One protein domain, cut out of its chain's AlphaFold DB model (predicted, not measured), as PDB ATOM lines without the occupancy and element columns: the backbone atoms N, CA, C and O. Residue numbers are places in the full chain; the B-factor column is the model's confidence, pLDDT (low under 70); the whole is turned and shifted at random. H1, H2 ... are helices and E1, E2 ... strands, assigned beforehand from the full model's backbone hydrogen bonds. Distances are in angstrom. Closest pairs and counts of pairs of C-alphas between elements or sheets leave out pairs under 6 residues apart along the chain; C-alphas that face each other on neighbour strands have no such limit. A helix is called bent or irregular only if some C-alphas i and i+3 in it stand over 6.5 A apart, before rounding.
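This is residues 9 to 37 and 65 to 104 of the 195 residues of an uncharacterized protein of Nitrosopumilus sp. B06 (UniProt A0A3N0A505). What is the picture? Long helix H1 crosses one face of a small parallel pair, E1 and E2; shorter H2 sits beyond the start of E2, and residues 93 to 104 fold back beside E2. What else? The printed part has 69 residues with H1, E1, H2, E2 in order, mostly helix. It is only just compact, close to loose: radius of gyration of the C-alphas 13.0 A, spans 36 by 31 by 18 A.

Where are the helices? H1, residues 9 to 32, begins at C-alpha (293.803, 282.044, 98.853) and spans 34.7 A. H2, residues 74 to 86, spans 17.8 A and is irregular: C-alphas 82 and 85 are 9.4 A apart. The strands? E1 is residues 65 to 67, 6.9 A; E2, residues 87 to 92, 16.5 A, ends at C-alpha (274.608, 276.172, 109.271).

How do strands pair? E1 and E2 are parallel at 24 degrees; N 66 and O 90, 2.8 A, are within hydrogen-bond range. E1, H2, E2 form a strand-helix-strand unit, parallel neighbours with a helix between, its crossover right-handed. And the helices? The closest C-alphas of H1 and E1, Ala 22 and Ser 67, are 5.7 A apart; of H2 and E2, Ser 80 and Tyr 87, 5.4 A. H1 and H2 are apart. Every O i to N i+4 pair in H1 is within hydrogen-bond range, 7 of 9 in H2.

Any cut? Residues 38 to 64 are not printed; C-alphas 37 and 65 are 12.9 A apart. Where is confidence low? Residues 94 to 104 are under 70.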
ATOM      1  N   GLY A   9     294.780 282.233  99.930       87.88
ATOM      2  CA  GLY A   9     293.803 282.044  98.853       87.88
ATOM      3  C   GLY A   9     292.962 280.766  98.976       87.88
ATOM      4  O   GLY A   9     291.753 280.815  98.748       87.88
ATOM      5  N   ALA A  10     293.552 279.640  99.393       86.12
ATOM      6  CA  ALA A  10     292.812 278.393  99.613       86.12
ATOM      7  C   ALA A  10     291.793 278.532 100.759       86.12
ATOM      8  O   ALA A  10     290.650 278.082 100.643       86.12
ATOM      9  N   THR A  11     292.172 279.224 101.839       87.94
ATOM     10  CA  THR A  11     291.276 279.527 102.965       87.94
ATOM     11  C   THR A  11     290.121 280.444 102.547       87.94
ATOM     12  O   THR A  11     288.971 280.159 102.881       87.94
ATOM     13  N   ILE A  12     290.387 281.491 101.754       89.88
ATOM     14  CA  ILE A  12     289.339 282.385 101.226       89.88
ATOM     15  C   ILE A  12     288.352 281.610 100.341       89.88
ATOM     16  O   ILE A  12     287.146 281.687 100.577       89.88
ATOM     17  N   LYS A  13     288.842 280.807  99.383       91.94
ATOM     18  CA  LYS A  13     287.987 279.977  98.512       91.94
ATOM     19  C   LYS A  13     287.129 278.993  99.320       91.94
ATOM     20  O   LYS A  13     285.934 278.874  99.055       91.94
ATOM     21  N   ARG A  14     287.693 278.336 100.347       88.25
ATOM     22  CA  ARG A  14     286.939 277.437 101.247       88.25
ATOM     23  C   ARG A  14     285.828 278.175 101.997       88.25
ATOM     24  O   ARG A  14     284.713 277.667 102.070       88.25
ATOM     25  N   ASN A  15     286.116 279.361 102.528       88.88
ATOM     26  CA  ASN A  15     285.139 280.158 103.272       88.88
ATOM     27  C   ASN A  15     284.014 280.678 102.363       88.88
ATOM     28  O   ASN A  15     282.850 280.629 102.749       88.88
ATOM     29  N   GLN A  16     284.334 281.100 101.134       90.81
ATOM     30  CA  GLN A  16     283.327 281.452 100.126       90.81
ATOM     31  C   GLN A  16     282.436 280.258  99.757       90.81
ATOM     32  O   GLN A  16     281.224 280.425  99.634       90.81
ATOM     33  N   ARG A  17     283.013 279.056  99.606       92.19
ATOM     34  CA  ARG A  17     282.249 277.837  99.303       92.19
ATOM     35  C   ARG A  17     281.271 277.494 100.429       92.19
ATOM     36  O   ARG A  17     280.082 277.384 100.160       92.19
ATOM     37  N   ARG A  18     281.748 277.472 101.679       91.19
ATOM     38  CA  ARG A  18     280.917 277.284 102.885       91.19
ATOM     39  C   ARG A  18     279.802 278.320 103.018       91.19
ATOM     40  O   ARG A  18     278.689 277.972 103.394       91.19
ATOM     41  N   GLY A  19     280.079 279.585 102.691       91.25
ATOM     42  CA  GLY A  19     279.061 280.638 102.661       91.25
ATOM     43  C   GLY A  19     277.938 280.326 101.669       91.25
ATOM     44  O   GLY A  19     276.770 280.363 102.040       91.25
ATOM     45  N   LYS A  20     278.287 279.926 100.438       92.81
ATOM     46  CA  LYS A  20     277.312 279.517  99.410       92.81
ATOM     47  C   LYS A  20     276.551 278.238  99.779       92.81
ATOM     48  O   LYS A  20     275.360 278.143  99.505       92.81
ATOM     49  N   GLU A  21     277.222 277.265 100.393       92.12
ATOM     50  CA  GLU A  21     276.603 276.031 100.899       92.12
ATOM     51  C   GLU A  21     275.556 276.352 101.986       92.12
ATOM     52  O   GLU A  21     274.433 275.855 101.913       92.12
ATOM     53  N   ALA A  22     275.872 277.257 102.922       92.19
ATOM     54  CA  ALA A  22     274.944 277.735 103.951       92.19
ATOM     55  C   ALA A  22     273.769 278.560 103.381       92.19
ATOM     56  O   ALA A  22     272.630 278.371 103.807       92.19
ATOM     57  N   GLU A  23     274.013 279.437 102.398       93.62
ATOM     58  CA  GLU A  23     272.943 280.153 101.681       93.62
ATOM     59  C   GLU A  23     271.967 279.170 101.013       93.62
ATOM     60  O   GLU A  23     270.756 279.270 101.209       93.62
ATOM     61  N   LYS A  24     272.490 278.165 100.296       93.69
ATOM     62  CA  LYS A  24     271.681 277.136  99.625       93.69
ATOM     63  C   LYS A  24     270.883 276.277 100.616       93.69
ATOM     64  O   LYS A  24     269.746 275.909 100.323       93.69
ATOM     65  N   ALA A  25     271.447 275.966 101.784       92.62
ATOM     66  CA  ALA A  25     270.737 275.248 102.842       92.62
ATOM     67  C   ALA A  25     269.522 276.047 103.354       92.62
ATOM     68  O   ALA A  25     268.422 275.499 103.426       92.62
ATOM     69  N   PHE A  26     269.691 277.349 103.610       94.25
ATOM     70  CA  PHE A  26     268.593 278.240 104.006       94.25
ATOM     71  C   PHE A  26     267.522 278.403 102.918       94.25
ATOM     72  O   PHE A  26     266.329 278.440 103.232       94.25
ATOM     73  N   GLU A  27     267.919 278.500 101.645       94.75
ATOM     74  CA  GLU A  27     266.976 278.560 100.520       94.75
ATOM     75  C   GLU A  27     266.134 277.281 100.425       94.75
ATOM     76  O   GLU A  27     264.910 277.362 100.307       94.75
ATOM     77  N   ASN A  28     266.767 276.110 100.547       93.69
ATOM     78  CA  ASN A  28     266.084 274.815 100.551       93.69
ATOM     79  C   ASN A  28     265.121 274.670 101.740       93.69
ATOM     80  O   ASN A  28     263.967 274.298 101.539       93.69
ATOM     81  N   GLU A  29     265.561 275.006 102.958       92.25
ATOM     82  CA  GLU A  29     264.718 274.991 104.163       92.25
ATOM     83  C   GLU A  29     263.521 275.942 104.012       92.25
ATOM     84  O   GLU A  29     262.376 275.569 104.263       92.25
ATOM     85  N   SER A  30     263.766 277.168 103.542       93.75
ATOM     86  CA  SER A  30     262.714 278.166 103.332       93.75
ATOM     87  C   SER A  30     261.707 277.718 102.275       93.75
ATOM     88  O   SER A  30     260.508 277.902 102.474       93.75
ATOM     89  N   LYS A  31     262.171 277.082 101.189       93.75
ATOM     90  CA  LYS A  31     261.310 276.495 100.154       93.75
ATOM     91  C   LYS A  31     260.465 275.344 100.706       93.75
ATOM     92  O   LYS A  31     259.266 275.319 100.447       93.75
ATOM     93  N   PHE A  32     261.065 274.434 101.476       93.88
ATOM     94  CA  PHE A  32     260.361 273.319 102.124       93.88
ATOM     95  C   PHE A  32     259.272 273.812 103.089       93.88
ATOM     96  O   PHE A  32     258.157 273.304 103.083       93.88
ATOM     97  N   LEU A  33     259.559 274.871 103.851       91.56
ATOM     98  CA  LEU A  33     258.622 275.497 104.788       91.56
ATOM     99  C   LEU A  33     257.656 276.506 104.132       91.56
ATOM    100  O   LEU A  33     256.973 277.246 104.841       91.56
ATOM    101  N   GLY A  34     257.618 276.601 102.797       93.06
ATOM    102  CA  GLY A  34     256.730 277.511 102.059       93.06
ATOM    103  C   GLY A  34     256.986 279.012 102.284       93.06
ATOM    104  O   GLY A  34     256.143 279.845 101.938       93.06
ATOM    105  N   ARG A  35     258.134 279.393 102.863       93.44
ATOM    106  CA  ARG A  35     258.473 280.786 103.198       93.44
ATOM    107  C   ARG A  35     258.809 281.587 101.940       93.44
ATOM    108  O   ARG A  35     259.703 281.235 101.170       93.44
ATOM    109  N   LYS A  36     258.160 282.742 101.768       93.25
ATOM    110  CA  LYS A  36     258.453 283.691 100.679       93.25
ATOM    111  C   LYS A  36     259.632 284.595 101.056       93.25
ATOM    112  O   LYS A  36     259.443 285.698 101.578       93.25
ATOM    113  N   ILE A  37     260.842 284.101 100.792       95.44
ATOM    114  CA  ILE A  37     262.106 284.830 100.971       95.44
ATOM    115  C   ILE A  37     262.530 285.591  99.703       95.44
ATOM    116  O   ILE A  37     262.143 285.258  98.585       95.44
ATOM    117  N   ILE A  65     272.814 284.844 107.421       94.62
ATOM    118  CA  ILE A  65     273.271 283.463 107.300       94.62
ATOM    119  C   ILE A  65     274.755 283.404 107.642       94.62
ATOM    120  O   ILE A  65     275.564 284.244 107.227       94.62
ATOM    121  N   LYS A  66     275.132 282.416 108.450       92.62
ATOM    122  CA  LYS A  66     276.508 282.176 108.876       92.62
ATOM    123  C   LYS A  66     276.832 280.694 108.721       92.62
ATOM    124  O   LYS A  66     276.081 279.832 109.164       92.62
ATOM    125  N   SER A  67     277.969 280.404 108.098       91.88
ATOM    126  CA  SER A  67     278.556 279.063 108.089       91.88
ATOM    127  C   SER A  67     279.299 278.821 109.407       91.88
ATOM    128  O   SER A  67     280.183 279.614 109.758       91.88
ATOM    129  N   GLY A  68     278.968 277.746 110.120       87.19
ATOM    130  CA  GLY A  68     279.473 277.442 111.461       87.19
ATOM    131  C   GLY A  68     279.190 278.560 112.473       87.19
ATOM    132  O   GLY A  68     278.276 279.368 112.298       87.19
ATOM    133  N   ASP A  69     280.025 278.672 113.505       84.88
ATOM    134  CA  ASP A  69     279.892 279.668 114.586       84.88
ATOM    135  C   ASP A  69     280.379 281.084 114.195       84.88
ATOM    136  O   ASP A  69     280.947 281.835 114.997       84.88
ATOM    137  N   GLY A  70     280.179 281.470 112.930       84.25
ATOM    138  CA  GLY A  70     280.579 282.765 112.386       84.25
ATOM    139  C   GLY A  70     279.921 283.934 113.124       84.25
ATOM    140  O   GLY A  70     278.723 284.172 112.999       84.25
ATOM    141  N   LYS A  71     280.705 284.705 113.884       90.12
ATOM    142  CA  LYS A  71     280.200 285.837 114.681       90.12
ATOM    143  C   LYS A  71     279.699 286.982 113.786       90.12
ATOM    144  O   LYS A  71     280.345 287.343 112.805       90.12
ATOM    145  N   LEU A  72     278.594 287.624 114.181       91.31
ATOM    146  CA  LEU A  72     278.115 288.860 113.546       91.31
ATOM    147  C   LEU A  72     279.156 289.990 113.615       91.31
ATOM    148  O   LEU A  72     279.748 290.238 114.673       91.31
ATOM    149  N   SER A  73     279.286 290.756 112.529       91.94
ATOM    150  CA  SER A  73     280.052 292.010 112.519       91.94
ATOM    151  C   SER A  73     279.419 293.078 113.427       91.94
ATOM    152  O   SER A  73     278.227 293.034 113.737       91.94
ATOM    153  N   ARG A  74     280.184 294.109 113.820       94.25
ATOM    154  CA  ARG A  74     279.675 295.220 114.659       94.25
ATOM    155  C   ARG A  74     278.474 295.942 114.023       94.25
ATOM    156  O   ARG A  74     277.569 296.356 114.743       94.25
ATOM    157  N   LYS A  75     278.437 296.052 112.687       92.00
ATOM    158  CA  LYS A  75     277.311 296.630 111.928       92.00
ATOM    159  C   LYS A  75     276.074 295.726 111.970       92.00
ATOM    160  O   LYS A  75     274.980 296.218 112.229       92.00
ATOM    161  N   GLN A  76     276.249 294.415 111.802       92.62
ATOM    162  CA  GLN A  76     275.156 293.438 111.892       92.62
ATOM    163  C   GLN A  76     274.594 293.329 113.310       92.62
ATOM    164  O   GLN A  76     273.382 293.336 113.471       92.62
ATOM    165  N   LYS A  77     275.439 293.358 114.352       93.88
ATOM    166  CA  LYS A  77     274.982 293.423 115.753       93.88
ATOM    167  C   LYS A  77     274.111 294.655 116.026       93.88
ATOM    168  O   LYS A  77     273.080 294.530 116.678       93.88
ATOM    169  N   ARG A  78     274.484 295.828 115.495       92.62
ATOM    170  CA  ARG A  78     273.654 297.047 115.571       92.62
ATOM    171  C   ARG A  78     272.323 296.876 114.828       92.62
ATOM    172  O   ARG A  78     271.289 297.195 115.396       92.62
ATOM    173  N   SER A  79     272.341 296.320 113.614       90.94
ATOM    174  CA  SER A  79     271.122 296.049 112.835       90.94
ATOM    175  C   SER A  79     270.195 295.036 113.526       90.94
ATOM    176  O   SER A  79     268.984 295.233 113.565       90.94
ATOM    177  N   SER A  80     270.756 293.988 114.134       92.81
ATOM    178  CA  SER A  80     270.027 293.022 114.962       92.81
ATOM    179  C   SER A  80     269.367 293.708 116.158       92.81
ATOM    180  O   SER A  80     268.161 293.580 116.334       92.81
ATOM    181  N   ALA A  81     270.114 294.520 116.915       92.12
ATOM    182  CA  ALA A  81     269.574 295.265 118.052       92.12
ATOM    183  C   ALA A  81     268.466 296.261 117.651       92.12
ATOM    184  O   ALA A  81     267.469 296.370 118.355       92.12
ATOM    185  N   GLN A  82     268.610 296.946 116.511       92.38
ATOM    186  CA  GLN A  82     267.606 297.887 115.989       92.38
ATOM    187  C   GLN A  82     266.314 297.203 115.522       92.38
ATOM    188  O   GLN A  82     265.239 297.774 115.653       92.38
ATOM    189  N   ASN A  83     266.412 296.002 114.947       90.88
ATOM    190  CA  ASN A  83     265.264 295.296 114.370       90.88
ATOM    191  C   ASN A  83     264.632 294.269 115.328       90.88
ATOM    192  O   ASN A  83     263.516 293.810 115.072       90.88
ATOM    193  N   GLY A  84     265.325 293.909 116.413       92.06
ATOM    194  CA  GLY A  84     264.846 293.002 117.453       92.06
ATOM    195  C   GLY A  84     264.336 291.676 116.886       92.06
ATOM    196  O   GLY A  84     265.036 290.991 116.145       92.06
ATOM    197  N   HIS A  85     263.080 291.346 117.191       90.69
ATOM    198  CA  HIS A  85     262.409 290.122 116.737       90.69
ATOM    199  C   HIS A  85     262.320 289.973 115.201       90.69
ATOM    200  O   HIS A  85     262.161 288.860 114.706       90.69
ATOM    201  N   ASN A  86     262.470 291.065 114.439       94.00
ATOM    202  CA  ASN A  86     262.477 291.064 112.970       94.00
ATOM    203  C   ASN A  86     263.883 290.886 112.361       94.00
ATOM    204  O   ASN A  86     264.103 291.244 111.198       94.00
ATOM    205  N   TYR A  87     264.847 290.363 113.124       93.69
ATOM    206  CA  TYR A  87     266.169 289.973 112.635       93.69
ATOM    207  C   TYR A  87     266.565 288.611 113.215       93.69
ATOM    208  O   TYR A  87     266.674 288.449 114.427       93.69
ATOM    209  N   ARG A  88     266.783 287.628 112.340       93.12
ATOM    210  CA  ARG A  88     267.110 286.240 112.688       93.12
ATOM    211  C   ARG A  88     268.477 285.869 112.125       93.12
ATOM    212  O   ARG A  88     268.756 286.135 110.957       93.12
ATOM    213  N   VAL A  89     269.311 285.248 112.955       93.19
ATOM    214  CA  VAL A  89     270.622 284.724 112.551       93.19
ATOM    215  C   VAL A  89     270.544 283.210 112.475       93.19
ATOM    216  O   VAL A  89     270.181 282.559 113.456       93.19
ATOM    217  N   HIS A  90     270.907 282.667 111.318       91.75
ATOM    218  CA  HIS A  90     270.914 281.235 111.047       91.75
ATOM    219  C   HIS A  90     272.347 280.736 110.909       91.75
ATOM    220  O   HIS A  90     273.125 281.266 110.114       91.75
ATOM    221  N   HIS A  91     272.685 279.716 111.692       90.81
ATOM    222  CA  HIS A  91     273.998 279.085 111.706       90.81
ATOM    223  C   HIS A  91     273.902 277.680 111.104       90.81
ATOM    224  O   HIS A  91     273.298 276.798 111.711       90.81
ATOM    225  N   TYR A  92     274.517 277.475 109.937       87.25
ATOM    226  CA  TYR A  92     274.608 276.172 109.271       87.25
ATOM    227  C   TYR A  92     276.017 275.611 109.459       87.25
ATOM    228  O   TYR A  92     276.988 276.169 108.944       87.25
ATOM    229  N   GLY A  93     276.147 274.547 110.251       81.06
ATOM    230  CA  GLY A  93     277.425 273.865 110.477       81.06
ATOM    231  C   GLY A  93     277.863 273.011 109.282       81.06
ATOM    232  O   GLY A  93     277.069 272.724 108.394       81.06
ATOM    233  N   ASP A  94     279.113 272.536 109.296       65.06
ATOM    234  CA  ASP A  94     279.623 271.570 108.302       65.06
ATOM    235  C   ASP A  94     279.044 270.139 108.485       65.06
ATOM    236  O   ASP A  94     279.471 269.206 107.809       65.06
ATOM    237  N   GLY A  95     278.119 269.936 109.433       55.38
ATOM    238  CA  GLY A  95     277.505 268.644 109.744       55.38
ATOM    239  C   GLY A  95     276.155 268.458 109.047       55.38
ATOM    240  O   GLY A  95     275.312 269.351 109.082       55.38
ATOM    241  N   ILE A  96     275.944 267.264 108.483       43.12
ATOM    242  CA  ILE A  96     274.813 266.879 107.610       43.12
ATOM    243  C   ILE A  96     273.420 267.129 108.228       43.12
ATOM    244  O   ILE A  96     272.447 267.275 107.494       43.12
ATOM    245  N   LEU A  97     273.320 267.235 109.559       46.12
ATOM    246  CA  LEU A  97     272.058 267.422 110.283       46.12
ATOM    247  C   LEU A  97     272.057 268.629 111.242       46.12
ATOM    248  O   LEU A  97     271.442 268.589 112.307       46.12
ATOM    249  N   ALA A  98     272.747 269.719 110.891       47.53
ATOM    250  CA  ALA A  98     272.702 270.963 111.662       47.53
ATOM    251  C   ALA A  98     271.346 271.686 111.501       47.53
ATOM    252  O   ALA A  98     271.269 272.738 110.861       47.53
ATOM    253  N   MET A  99     270.280 271.136 112.102       46.56
ATOM    254  CA  MET A  99     269.015 271.853 112.281       46.56
ATOM    255  C   MET A  99     269.306 273.214 112.905       46.56
ATOM    256  O   MET A  99     270.043 273.318 113.891       46.56
ATOM    257  N   THR A 100     268.733 274.258 112.313       51.28
ATOM    258  CA  THR A 100     268.983 275.645 112.690       51.28
ATOM    259  C   THR A 100     268.832 275.836 114.193       51.28
ATOM    260  O   THR A 100     267.715 275.825 114.718       51.28
ATOM    261  N   LYS A 101     269.942 276.132 114.881       49.12
ATOM    262  CA  LYS A 101     269.885 276.869 116.145       49.12
ATOM    263  C   LYS A 101     269.411 278.280 115.813       49.12
ATOM    264  O   LYS A 101     270.218 279.204 115.703       49.12
ATOM    265  N   VAL A 102     268.099 278.428 115.618       49.44
ATOM    266  CA  VAL A 102     267.437 279.727 115.547       49.44
ATOM    267  C   VAL A 102     267.631 280.348 116.916       49.44
ATOM    268  O   VAL A 102     266.883 280.093 117.858       49.44
ATOM    269  N   SER A 103     268.691 281.143 117.030       49.84
ATOM    270  CA  SER A 103     268.901 282.013 118.172       49.84
ATOM    271  C   SER A 103     267.865 283.127 118.083       49.84
ATOM    272  O   SER A 103     268.143 284.250 117.667       49.84
ATOM    273  N   GLU A 104     266.622 282.797 118.442       46.47
ATOM    274  CA  GLU A 104     265.646 283.816 118.762       46.47
ATOM    275  C   GLU A 104     266.276 284.672 119.850       46.47
ATOM    276  O   GLU A 104     266.553 284.209 120.960       46.47
TER     277      GLU A 104